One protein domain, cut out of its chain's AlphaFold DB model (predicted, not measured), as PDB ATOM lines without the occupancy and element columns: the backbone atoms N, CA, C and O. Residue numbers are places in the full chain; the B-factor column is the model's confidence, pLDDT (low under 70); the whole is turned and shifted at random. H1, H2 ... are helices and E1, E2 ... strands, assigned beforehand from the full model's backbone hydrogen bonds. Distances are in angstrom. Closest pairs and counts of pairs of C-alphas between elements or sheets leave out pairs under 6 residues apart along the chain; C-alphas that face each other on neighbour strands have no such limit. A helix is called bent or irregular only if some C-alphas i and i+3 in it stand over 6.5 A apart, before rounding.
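What this domain is: This is residues 3 to 71 of the 705 residues of the protein "Hypothetical protein" of Polarella glacialis (UniProt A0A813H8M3). What is the shape? An elongated body with little regular structure: unnamed residues 3 to 32, folded back near residue 21, run beside a two-stranded antiparallel ribbon, E1 and E2, with H1 at one end and H2 toward the other. What is printed? 69 residues, with H1, E1, H2 and E2 in order, mixed helices and strands holding 24 residues; only just compact, close to loose, radius of gyration of the C-alphas 13.0 A, spans 40 by 21 by 16 A.

How they stand to each other: How do the strands sit? E1, residues 39 to 44, and E2, residues 66 to 70, are antiparallel at 170 degrees, with N 43 and O 67 within hydrogen-bond range at 3.0 A. And the helices? H1, residues 33 to 38, and H2, residues 46 to 52, are apart. H1 is only just irregular, C-alphas 34 and 37 being 6.8 A apart. Every O i to N i+4 pair is within range in H2, 0 of 2 in H1, where 2 of 3 O i to N i+3 pairs are.

Where its parts are: Where does H1 begin? At C-alpha 33 (-14.806, 37.733, 45.119); it is 9.9 A long, E1 14.1 A. Where does E2 end? H2 measures 10.0 A; E2, 13.0 A, ends at C-alpha 70 (-5.796, 34.159, 53.947).

The domain as a whole: How large? The farthest C-alphas, Ser 34 and Arg 56, are 40.7 A apart. Any cut or low confidence? The printed part has no cut; the link H2 to E2 is long, 13 residues; residues 7, 26 and 34 are under 70 in pLDDT.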
ATOM      1  N   ALA A   3      -9.129  35.959  39.779       82.38
ATOM      2  CA  ALA A   3      -7.784  35.388  39.731       82.38
ATOM      3  C   ALA A   3      -6.834  36.209  40.617       82.38
ATOM      4  O   ALA A   3      -6.337  37.261  40.210       82.38
ATOM      5  N   ALA A   4      -6.591  35.753  41.844       77.94
ATOM      6  CA  ALA A   4      -6.023  36.585  42.901       77.94
ATOM      7  C   ALA A   4      -4.626  37.151  42.576       77.94
ATOM      8  O   ALA A   4      -4.308  38.294  42.901       77.94
ATOM      9  N   ASN A   5      -3.797  36.374  41.878       77.12
ATOM     10  CA  ASN A   5      -2.404  36.701  41.546       77.12
ATOM     11  C   ASN A   5      -2.248  37.745  40.436       77.12
ATOM     12  O   ASN A   5      -1.131  38.175  40.156       77.12
ATOM     13  N   THR A   6      -3.351  38.181  39.827       72.50
ATOM     14  CA  THR A   6      -3.347  39.250  38.816       72.50
ATOM     15  C   THR A   6      -3.408  40.650  39.421       72.50
ATOM     16  O   THR A   6      -2.941  41.597  38.798       72.50
ATOM     17  N   TYR A   7      -3.897  40.771  40.654       66.19
ATOM     18  CA  TYR A   7      -4.165  42.057  41.301       66.19
ATOM     19  C   TYR A   7      -3.064  42.497  42.277       66.19
ATOM     20  O   TYR A   7      -3.046  43.641  42.719       66.19
ATOM     21  N   ILE A   8      -2.133  41.601  42.628       75.38
ATOM     22  CA  ILE A   8      -1.094  41.857  43.634       75.38
ATOM     23  C   ILE A   8       0.277  41.854  42.963       75.38
ATOM     24  O   ILE A   8       0.756  40.813  42.518       75.38
ATOM     25  N   ALA A   9       0.953  43.007  42.955       76.69
ATOM     26  CA  ALA A   9       2.232  43.200  42.263       76.69
ATOM     27  C   ALA A   9       3.302  42.149  42.631       76.69
ATOM     28  O   ALA A   9       4.004  41.647  41.758       76.69
ATOM     29  N   LYS A  10       3.382  41.739  43.907       71.75
ATOM     30  CA  LYS A  10       4.341  40.725  44.400       71.75
ATOM     31  C   LYS A  10       4.042  39.292  43.933       71.75
ATOM     32  O   LYS A  10       4.932  38.444  43.951       71.75
ATOM     33  N   ALA A  11       2.803  39.023  43.531       74.25
ATOM     34  CA  ALA A  11       2.368  37.758  42.943       74.25
ATOM     35  C   ALA A  11       2.268  37.822  41.413       74.25
ATOM     36  O   ALA A  11       2.115  36.793  40.755       74.25
ATOM     37  N   SER A  12       2.350  39.031  40.855       71.62
ATOM     38  CA  SER A  12       2.324  39.266  39.423       71.62
ATOM     39  C   SER A  12       3.679  38.907  38.799       71.62
ATOM     40  O   SER A  12       4.747  39.166  39.352       71.62
ATOM     41  N   GLY A  13       3.637  38.264  37.636       80.00
ATOM     42  CA  GLY A  13       4.813  37.891  36.850       80.00
ATOM     43  C   GLY A  13       4.669  36.515  36.196       80.00
ATOM     44  O   GLY A  13       3.602  35.903  36.294       80.00
ATOM     45  N   PRO A  14       5.706  36.039  35.492       80.06
ATOM     46  CA  PRO A  14       5.743  34.683  34.959       80.06
ATOM     47  C   PRO A  14       5.820  33.664  36.098       80.06
ATOM     48  O   PRO A  14       6.600  33.843  37.043       80.06
ATOM     49  N   THR A  15       5.015  32.607  36.006       84.06
ATOM     50  CA  THR A  15       5.105  31.432  36.890       84.06
ATOM     51  C   THR A  15       5.853  30.289  36.219       84.06
ATOM     52  O   THR A  15       6.330  29.392  36.902       84.06
ATOM     53  N   PHE A  16       6.039  30.357  34.904       82.81
ATOM     54  CA  PHE A  16       6.796  29.408  34.109       82.81
ATOM     55  C   PHE A  16       7.824  30.146  33.249       82.81
ATOM     56  O   PHE A  16       7.572  31.264  32.796       82.81
ATOM     57  N   TRP A  17       8.965  29.505  33.005       81.44
ATOM     58  CA  TRP A  17      10.000  29.995  32.100       81.44
ATOM     59  C   TRP A  17      10.362  28.895  31.108       81.44
ATOM     60  O   TRP A  17      10.695  27.775  31.494       81.44
ATOM     61  N   SER A  18      10.272  29.209  29.818       79.12
ATOM     62  CA  SER A  18      10.689  28.291  28.767       79.12
ATOM     63  C   SER A  18      12.217  28.232  28.668       79.12
ATOM     64  O   SER A  18      12.935  29.126  29.125       79.12
ATOM     65  N   ALA A  19      12.726  27.206  27.985       75.19
ATOM     66  CA  ALA A  19      14.152  27.091  27.681       75.19
ATOM     67  C   ALA A  19      14.698  28.255  26.827       75.19
ATOM     68  O   ALA A  19      15.904  28.474  26.810       75.19
ATOM     69  N   GLN A  20      13.825  29.008  26.149       82.12
ATOM     70  CA  GLN A  20      14.179  30.167  25.321       82.12
ATOM     71  C   GLN A  20      14.165  31.483  26.118       82.12
ATOM     72  O   GLN A  20      14.268  32.560  25.539       82.12
ATOM     73  N   GLY A  21      13.993  31.422  27.444       76.44
ATOM     74  CA  GLY A  21      13.908  32.607  28.301       76.44
ATOM     75  C   GLY A  21      12.570  33.343  28.204       76.44
ATOM     76  O   GLY A  21      12.405  34.393  28.825       76.44
ATOM     77  N   THR A  22      11.592  32.801  27.474       81.31
ATOM     78  CA  THR A  22      10.241  33.364  27.431       81.31
ATOM     79  C   THR A  22       9.471  32.936  28.677       81.31
ATOM     80  O   THR A  22       9.265  31.750  28.941       81.31
ATOM     81  N   GLY A  23       9.077  33.916  29.489       80.62
ATOM     82  CA  GLY A  23       8.248  33.693  30.666       80.62
ATOM     83  C   GLY A  23       6.773  33.628  30.283       80.62
ATOM     84  O   GLY A  23       6.276  34.527  29.609       80.62
ATOM     85  N   SER A  24       6.052  32.608  30.742       79.25
ATOM     86  CA  SER A  24       4.594  32.552  30.628       79.25
ATOM     87  C   SER A  24       3.941  32.437  32.004       79.25
ATOM     88  O   SER A  24       4.550  32.035  33.003       79.25
ATOM     89  N   ARG A  25       2.687  32.879  32.089       79.38
ATOM     90  CA  ARG A  25       1.875  32.782  33.302       79.38
ATOM     91  C   ARG A  25       0.852  31.686  33.081       79.38
ATOM     92  O   ARG A  25      -0.044  31.848  32.259       79.38
ATOM     93  N   VAL A  26       1.017  30.579  33.791       69.19
ATOM     94  CA  VAL A  26       0.194  29.378  33.578       69.19
ATOM     95  C   VAL A  26      -0.628  29.030  34.818       69.19
ATOM     96  O   VAL A  26      -1.557  28.233  34.734       69.19
ATOM     97  N   ASP A  27      -0.349  29.673  35.954       75.06
ATOM     98  CA  ASP A  27      -0.990  29.350  37.224       75.06
ATOM     99  C   ASP A  27      -1.811  30.533  37.741       75.06
ATOM    100  O   ASP A  27      -1.367  31.689  37.751       75.06
ATOM    101  N   TYR A  28      -3.026  30.226  38.186       79.31
ATOM    102  CA  TYR A  28      -3.940  31.173  38.806       79.31
ATOM    103  C   TYR A  28      -4.522  30.563  40.070       79.31
ATOM    104  O   TYR A  28      -4.811  29.369  40.123       79.31
ATOM    105  N   ILE A  29      -4.739  31.409  41.073       79.88
ATOM    106  CA  ILE A  29      -5.588  31.054  42.208       79.88
ATOM    107  C   ILE A  29      -6.918  31.765  42.006       79.88
ATOM    108  O   ILE A  29      -7.010  32.981  42.171       79.88
ATOM    109  N   CYS A  30      -7.938  31.005  41.624       84.81
ATOM    110  CA  CYS A  30      -9.296  31.512  41.508       84.81
ATOM    111  C   CYS A  30      -9.965  31.483  42.884       84.81
ATOM    112  O   CYS A  30     -10.127  30.417  43.475       84.81
ATOM    113  N   LEU A  31     -10.373  32.649  43.377       76.69
ATOM    114  CA  LEU A  31     -11.106  32.795  44.633       76.69
ATOM    115  C   LEU A  31     -12.506  33.362  44.371       76.69
ATOM    116  O   LEU A  31     -12.694  34.115  43.407       76.69
ATOM    117  N   PRO A  32     -13.496  33.074  45.229       75.94
ATOM    118  CA  PRO A  32     -14.702  33.888  45.310       75.94
ATOM    119  C   PRO A  32     -14.330  35.356  45.549       75.94
ATOM    120  O   PRO A  32     -13.375  35.644  46.269       75.94
ATOM    121  N   ILE A  33     -15.077  36.291  44.958       74.69
ATOM    122  CA  ILE A  33     -14.806  37.733  45.119       74.69
ATOM    123  C   ILE A  33     -14.883  38.126  46.604       74.69
ATOM    124  O   ILE A  33     -14.050  38.890  47.080       74.69
ATOM    125  N   SER A  34     -15.801  37.513  47.355       68.44
ATOM    126  CA  SER A  34     -15.949  37.674  48.806       68.44
ATOM    127  C   SER A  34     -14.725  37.232  49.620       68.44
ATOM    128  O   SER A  34     -14.499  37.750  50.706       68.44
ATOM    129  N   ALA A  35     -13.902  36.315  49.103       73.06
ATOM    130  CA  ALA A  35     -12.692  35.845  49.779       73.06
ATOM    131  C   ALA A  35     -11.454  36.702  49.458       73.06
ATOM    132  O   ALA A  35     -10.412  36.541  50.092       73.06
ATOM    133  N   PHE A  36     -11.541  37.610  48.482       80.44
ATOM    134  CA  PHE A  36     -10.415  38.443  48.060       80.44
ATOM    135  C   PHE A  36      -9.926  39.426  49.149       80.44
ATOM    136  O   PHE A  36      -8.713  39.511  49.346       80.44
ATOM    137  N   PRO A  37     -10.800  40.090  49.938       80.44
ATOM    138  CA  PRO A  37     -10.373  40.915  51.076       80.44
ATOM    139  C   PRO A  37      -9.629  40.133  52.166       80.44
ATOM    140  O   PRO A  37      -8.878  40.715  52.943       80.44
ATOM    141  N   LEU A  38      -9.806  38.808  52.217       80.31
ATOM    142  CA  LEU A  38      -9.126  37.950  53.181       80.31
ATOM    143  C   LEU A  38      -7.667  37.684  52.784       80.31
ATOM    144  O   LEU A  38      -6.920  37.125  53.575       80.31
ATOM    145  N   VAL A  39      -7.212  38.044  51.582       84.81
ATOM    146  CA  VAL A  39      -5.842  37.755  51.134       84.81
ATOM    147  C   VAL A  39      -4.828  38.650  51.858       84.81
ATOM    148  O   VAL A  39      -4.598  39.790  51.475       84.81
ATOM    149  N   GLN A  40      -4.155  38.111  52.878       84.44
ATOM    150  CA  GLN A  40      -3.070  38.806  53.592       84.44
ATOM    151  C   GLN A  40      -1.762  38.798  52.809       84.44
ATOM    152  O   GLN A  40      -0.969  39.736  52.876       84.44
ATOM    153  N   LYS A  41      -1.483  37.680  52.134       85.88
ATOM    154  CA  LYS A  41      -0.234  37.489  51.403       85.88
ATOM    155  C   LYS A  41      -0.495  36.673  50.157       85.88
ATOM    156  O   LYS A  41      -1.154  35.641  50.218       85.88
ATOM    157  N   LEU A  42       0.085  37.109  49.051       86.56
ATOM    158  CA  LEU A  42       0.103  36.361  47.810       86.56
ATOM    159  C   LEU A  42       1.454  36.578  47.140       86.56
ATOM    160  O   LEU A  42       1.896  37.720  46.988       86.56
ATOM    161  N   GLU A  43       2.128  35.495  46.777       89.12
ATOM    162  CA  GLU A  43       3.470  35.545  46.197       89.12
ATOM    163  C   GLU A  43       3.759  34.300  45.355       89.12
ATOM    164  O   GLU A  43       3.172  33.237  45.553       89.12
ATOM    165  N   VAL A  44       4.692  34.439  44.415       88.19
ATOM    166  CA  VAL A  44       5.214  33.322  43.620       88.19
ATOM    167  C   VAL A  44       6.489  32.813  44.287       88.19
ATOM    168  O   VAL A  44       7.482  33.537  44.399       88.19
ATOM    169  N   TRP A  45       6.493  31.560  44.729       89.75
ATOM    170  CA  TRP A  45       7.610  30.949  45.450       89.75
ATOM    171  C   TRP A  45       8.687  30.414  44.502       89.75
ATOM    172  O   TRP A  45       8.936  29.214  44.413       89.75
ATOM    173  N   ARG A  46       9.378  31.325  43.804       86.12
ATOM    174  CA  ARG A  46      10.429  30.981  42.824       86.12
ATOM    175  C   ARG A  46      11.581  30.177  43.427       86.12
ATOM    176  O   ARG A  46      12.106  29.273  42.792       86.12
ATOM    177  N   ARG A  47      11.963  30.479  44.672       84.94
ATOM    178  CA  ARG A  47      13.012  29.728  45.377       84.94
ATOM    179  C   ARG A  47      12.593  28.282  45.628       84.94
ATOM    180  O   ARG A  47      13.347  27.376  45.304       84.94
ATOM    181  N   THR A  48      11.389  28.072  46.155       85.81
ATOM    182  CA  THR A  48      10.849  26.726  46.371       85.81
ATOM    183  C   THR A  48      10.742  25.974  45.052       85.81
ATOM    184  O   THR A  48      11.106  24.812  45.005       85.81
ATOM    185  N   ALA A  49      10.343  26.647  43.968       86.00
ATOM    186  CA  ALA A  49      10.318  26.069  42.626       86.00
ATOM    187  C   ALA A  49      11.684  25.490  42.205       86.00
ATOM    188  O   ALA A  49      11.753  24.372  41.704       86.00
ATOM    189  N   HIS A  50      12.780  26.211  42.468       83.88
ATOM    190  CA  HIS A  50      14.136  25.715  42.211       83.88
ATOM    191  C   HIS A  50      14.529  24.525  43.092       83.88
ATOM    192  O   HIS A  50      15.282  23.668  42.637       83.88
ATOM    193  N   GLU A  51      14.053  24.486  44.336       84.81
ATOM    194  CA  GLU A  51      14.346  23.407  45.284       84.81
ATOM    195  C   GLU A  51      13.558  22.123  44.963       84.81
ATOM    196  O   GLU A  51      14.060  21.032  45.220       84.81
ATOM    197  N   ILE A  52      12.351  22.240  44.391       85.06
ATOM    198  CA  ILE A  52      11.457  21.097  44.129       85.06
ATOM    199  C   ILE A  52      11.447  20.614  42.677       85.06
ATOM    200  O   ILE A  52      10.929  19.527  42.424       85.06
ATOM    201  N   GLN A  53      11.971  21.389  41.719       86.50
ATOM    202  CA  GLN A  53      12.006  20.935  40.328       86.50
ATOM    203  C   GLN A  53      12.829  19.644  40.218       86.50
ATOM    204  O   GLN A  53      13.954  19.543  40.706       86.50
ATOM    205  N   VAL A  54      12.261  18.639  39.552       84.81
ATOM    206  CA  VAL A  54      12.893  17.316  39.397       84.81
ATOM    207  C   VAL A  54      14.161  17.404  38.538       84.81
ATOM    208  O   VAL A  54      15.116  16.647  38.713       84.81
ATOM    209  N   ILE A  55      14.183  18.360  37.608       83.00
ATOM    210  CA  ILE A  55      15.297  18.581  36.692       83.00
ATOM    211  C   ILE A  55      16.391  19.360  37.424       83.00
ATOM    212  O   ILE A  55      16.190  20.501  37.838       83.00
ATOM    213  N   ARG A  56      17.589  18.773  37.517       77.88
ATOM    214  CA  ARG A  56      18.787  19.419  38.076       77.88
ATOM    215  C   ARG A  56      19.337  20.485  37.119       77.88
ATOM    216  O   ARG A  56      20.381  20.301  36.502       77.88
ATOM    217  N   SER A  57      18.613  21.589  36.963       82.19
ATOM    218  CA  SER A  57      19.019  22.744  36.159       82.19
ATOM    219  C   SER A  57      19.023  24.015  37.001       82.19
ATOM    220  O   SER A  57      18.133  24.233  37.821       82.19
ATOM    221  N   ALA A  58      20.011  24.883  36.770       78.62
ATOM    222  CA  ALA A  58      20.030  26.225  37.352       78.62
ATOM    223  C   ALA A  58      18.914  27.118  36.779       78.62
ATOM    224  O   ALA A  58      18.478  28.061  37.434       78.62
ATOM    225  N   VAL A  59      18.430  26.805  35.572       83.44
ATOM    226  CA  VAL A  59      17.295  27.485  34.947       83.44
ATOM    227  C   VAL A  59      16.013  26.822  35.427       83.44
ATOM    228  O   VAL A  59      15.898  25.598  35.378       83.44
ATOM    229  N   LEU A  60      15.050  27.624  35.879       80.81
ATOM    230  CA  LEU A  60      13.753  27.108  36.293       80.81
ATOM    231  C   LEU A  60      13.010  26.561  35.070       80.81
ATOM    232  O   LEU A  60      12.674  27.328  34.171       80.81
ATOM    233  N   ARG A  61      12.776  25.246  35.033       81.31
ATOM    234  CA  ARG A  61      12.043  24.585  33.935       81.31
ATOM    235  C   ARG A  61      10.662  24.078  34.330       81.31
ATOM    236  O   ARG A  61       9.910  23.644  33.464       81.31
ATOM    237  N   ASP A  62      10.347  24.136  35.618       81.62
ATOM    238  CA  ASP A  62       9.045  23.771  36.166       81.62
ATOM    239  C   ASP A  62       8.292  25.014  36.661       81.62
ATOM    240  O   ASP A  62       8.840  26.120  36.745       81.62
ATOM    241  N   ARG A  63       7.008  24.856  36.968       84.69
ATOM    242  CA  ARG A  63       6.154  25.953  37.415       84.69
ATOM    243  C   ARG A  63       6.503  26.378  38.835       84.69
ATOM    244  O   ARG A  63       6.693  25.565  39.736       84.69
ATOM    245  N   SER A  64       6.537  27.686  39.052       87.38
ATOM    246  CA  SER A  64       6.660  28.255  40.384       87.38
ATOM    247  C   SER A  64       5.326  28.176  41.120       87.38
ATOM    248  O   SER A  64       4.348  28.759  40.643       87.38
ATOM    249  N   PRO A  65       5.272  27.541  42.303       86.81
ATOM    250  CA  PRO A  65       4.047  27.484  43.076       86.81
ATOM    251  C   PRO A  65       3.614  28.889  43.503       86.81
ATOM    252  O   PRO A  65       4.437  29.742  43.858       86.81
ATOM    253  N   ILE A  66       2.303  29.120  43.482       86.94
ATOM    254  CA  ILE A  66       1.696  30.333  44.023       86.94
ATOM    255  C   ILE A  66       1.300  30.045  45.465       86.94
ATOM    256  O   ILE A  66       0.549  29.110  45.741       86.94
ATOM    257  N   PHE A  67       1.791  30.869  46.382       85.12
ATOM    258  CA  PHE A  67       1.424  30.809  47.785       85.12
ATOM    259  C   PHE A  67       0.429  31.905  48.115       85.12
ATOM    260  O   PHE A  67       0.686  33.079  47.847       85.12
ATOM    261  N   ILE A  68      -0.665  31.517  48.767       86.25
ATOM    262  CA  ILE A  68      -1.658  32.430  49.311       86.25
ATOM    263  C   ILE A  68      -1.824  32.210  50.813       86.25
ATOM    264  O   ILE A  68      -1.989  31.083  51.277       86.25
ATOM    265  N   ARG A  69      -1.801  33.300  51.581       84.50
ATOM    266  CA  ARG A  69      -2.218  33.332  52.982       84.50
ATOM    267  C   ARG A  69      -3.497  34.143  53.083       84.50
ATOM    268  O   ARG A  69      -3.518  35.312  52.698       84.50
ATOM    269  N   LEU A  70      -4.523  33.523  53.649       82.94
ATOM    270  CA  LEU A  70      -5.796  34.159  53.947       82.94
ATOM    271  C   LEU A  70      -5.864  34.503  55.447       82.94
ATOM    272  O   LEU A  70      -5.598  33.638  56.281       82.94
ATOM    273  N   ALA A  71      -6.226  35.743  55.781       73.75
ATOM    274  CA  ALA A  71      -6.819  36.136  57.054       73.75
ATOM    275  C   ALA A  71      -8.190  35.483  57.116       73.75
ATOM    276  O   ALA A  71      -9.167  36.047  56.641       73.75
TER     277      ALA A  71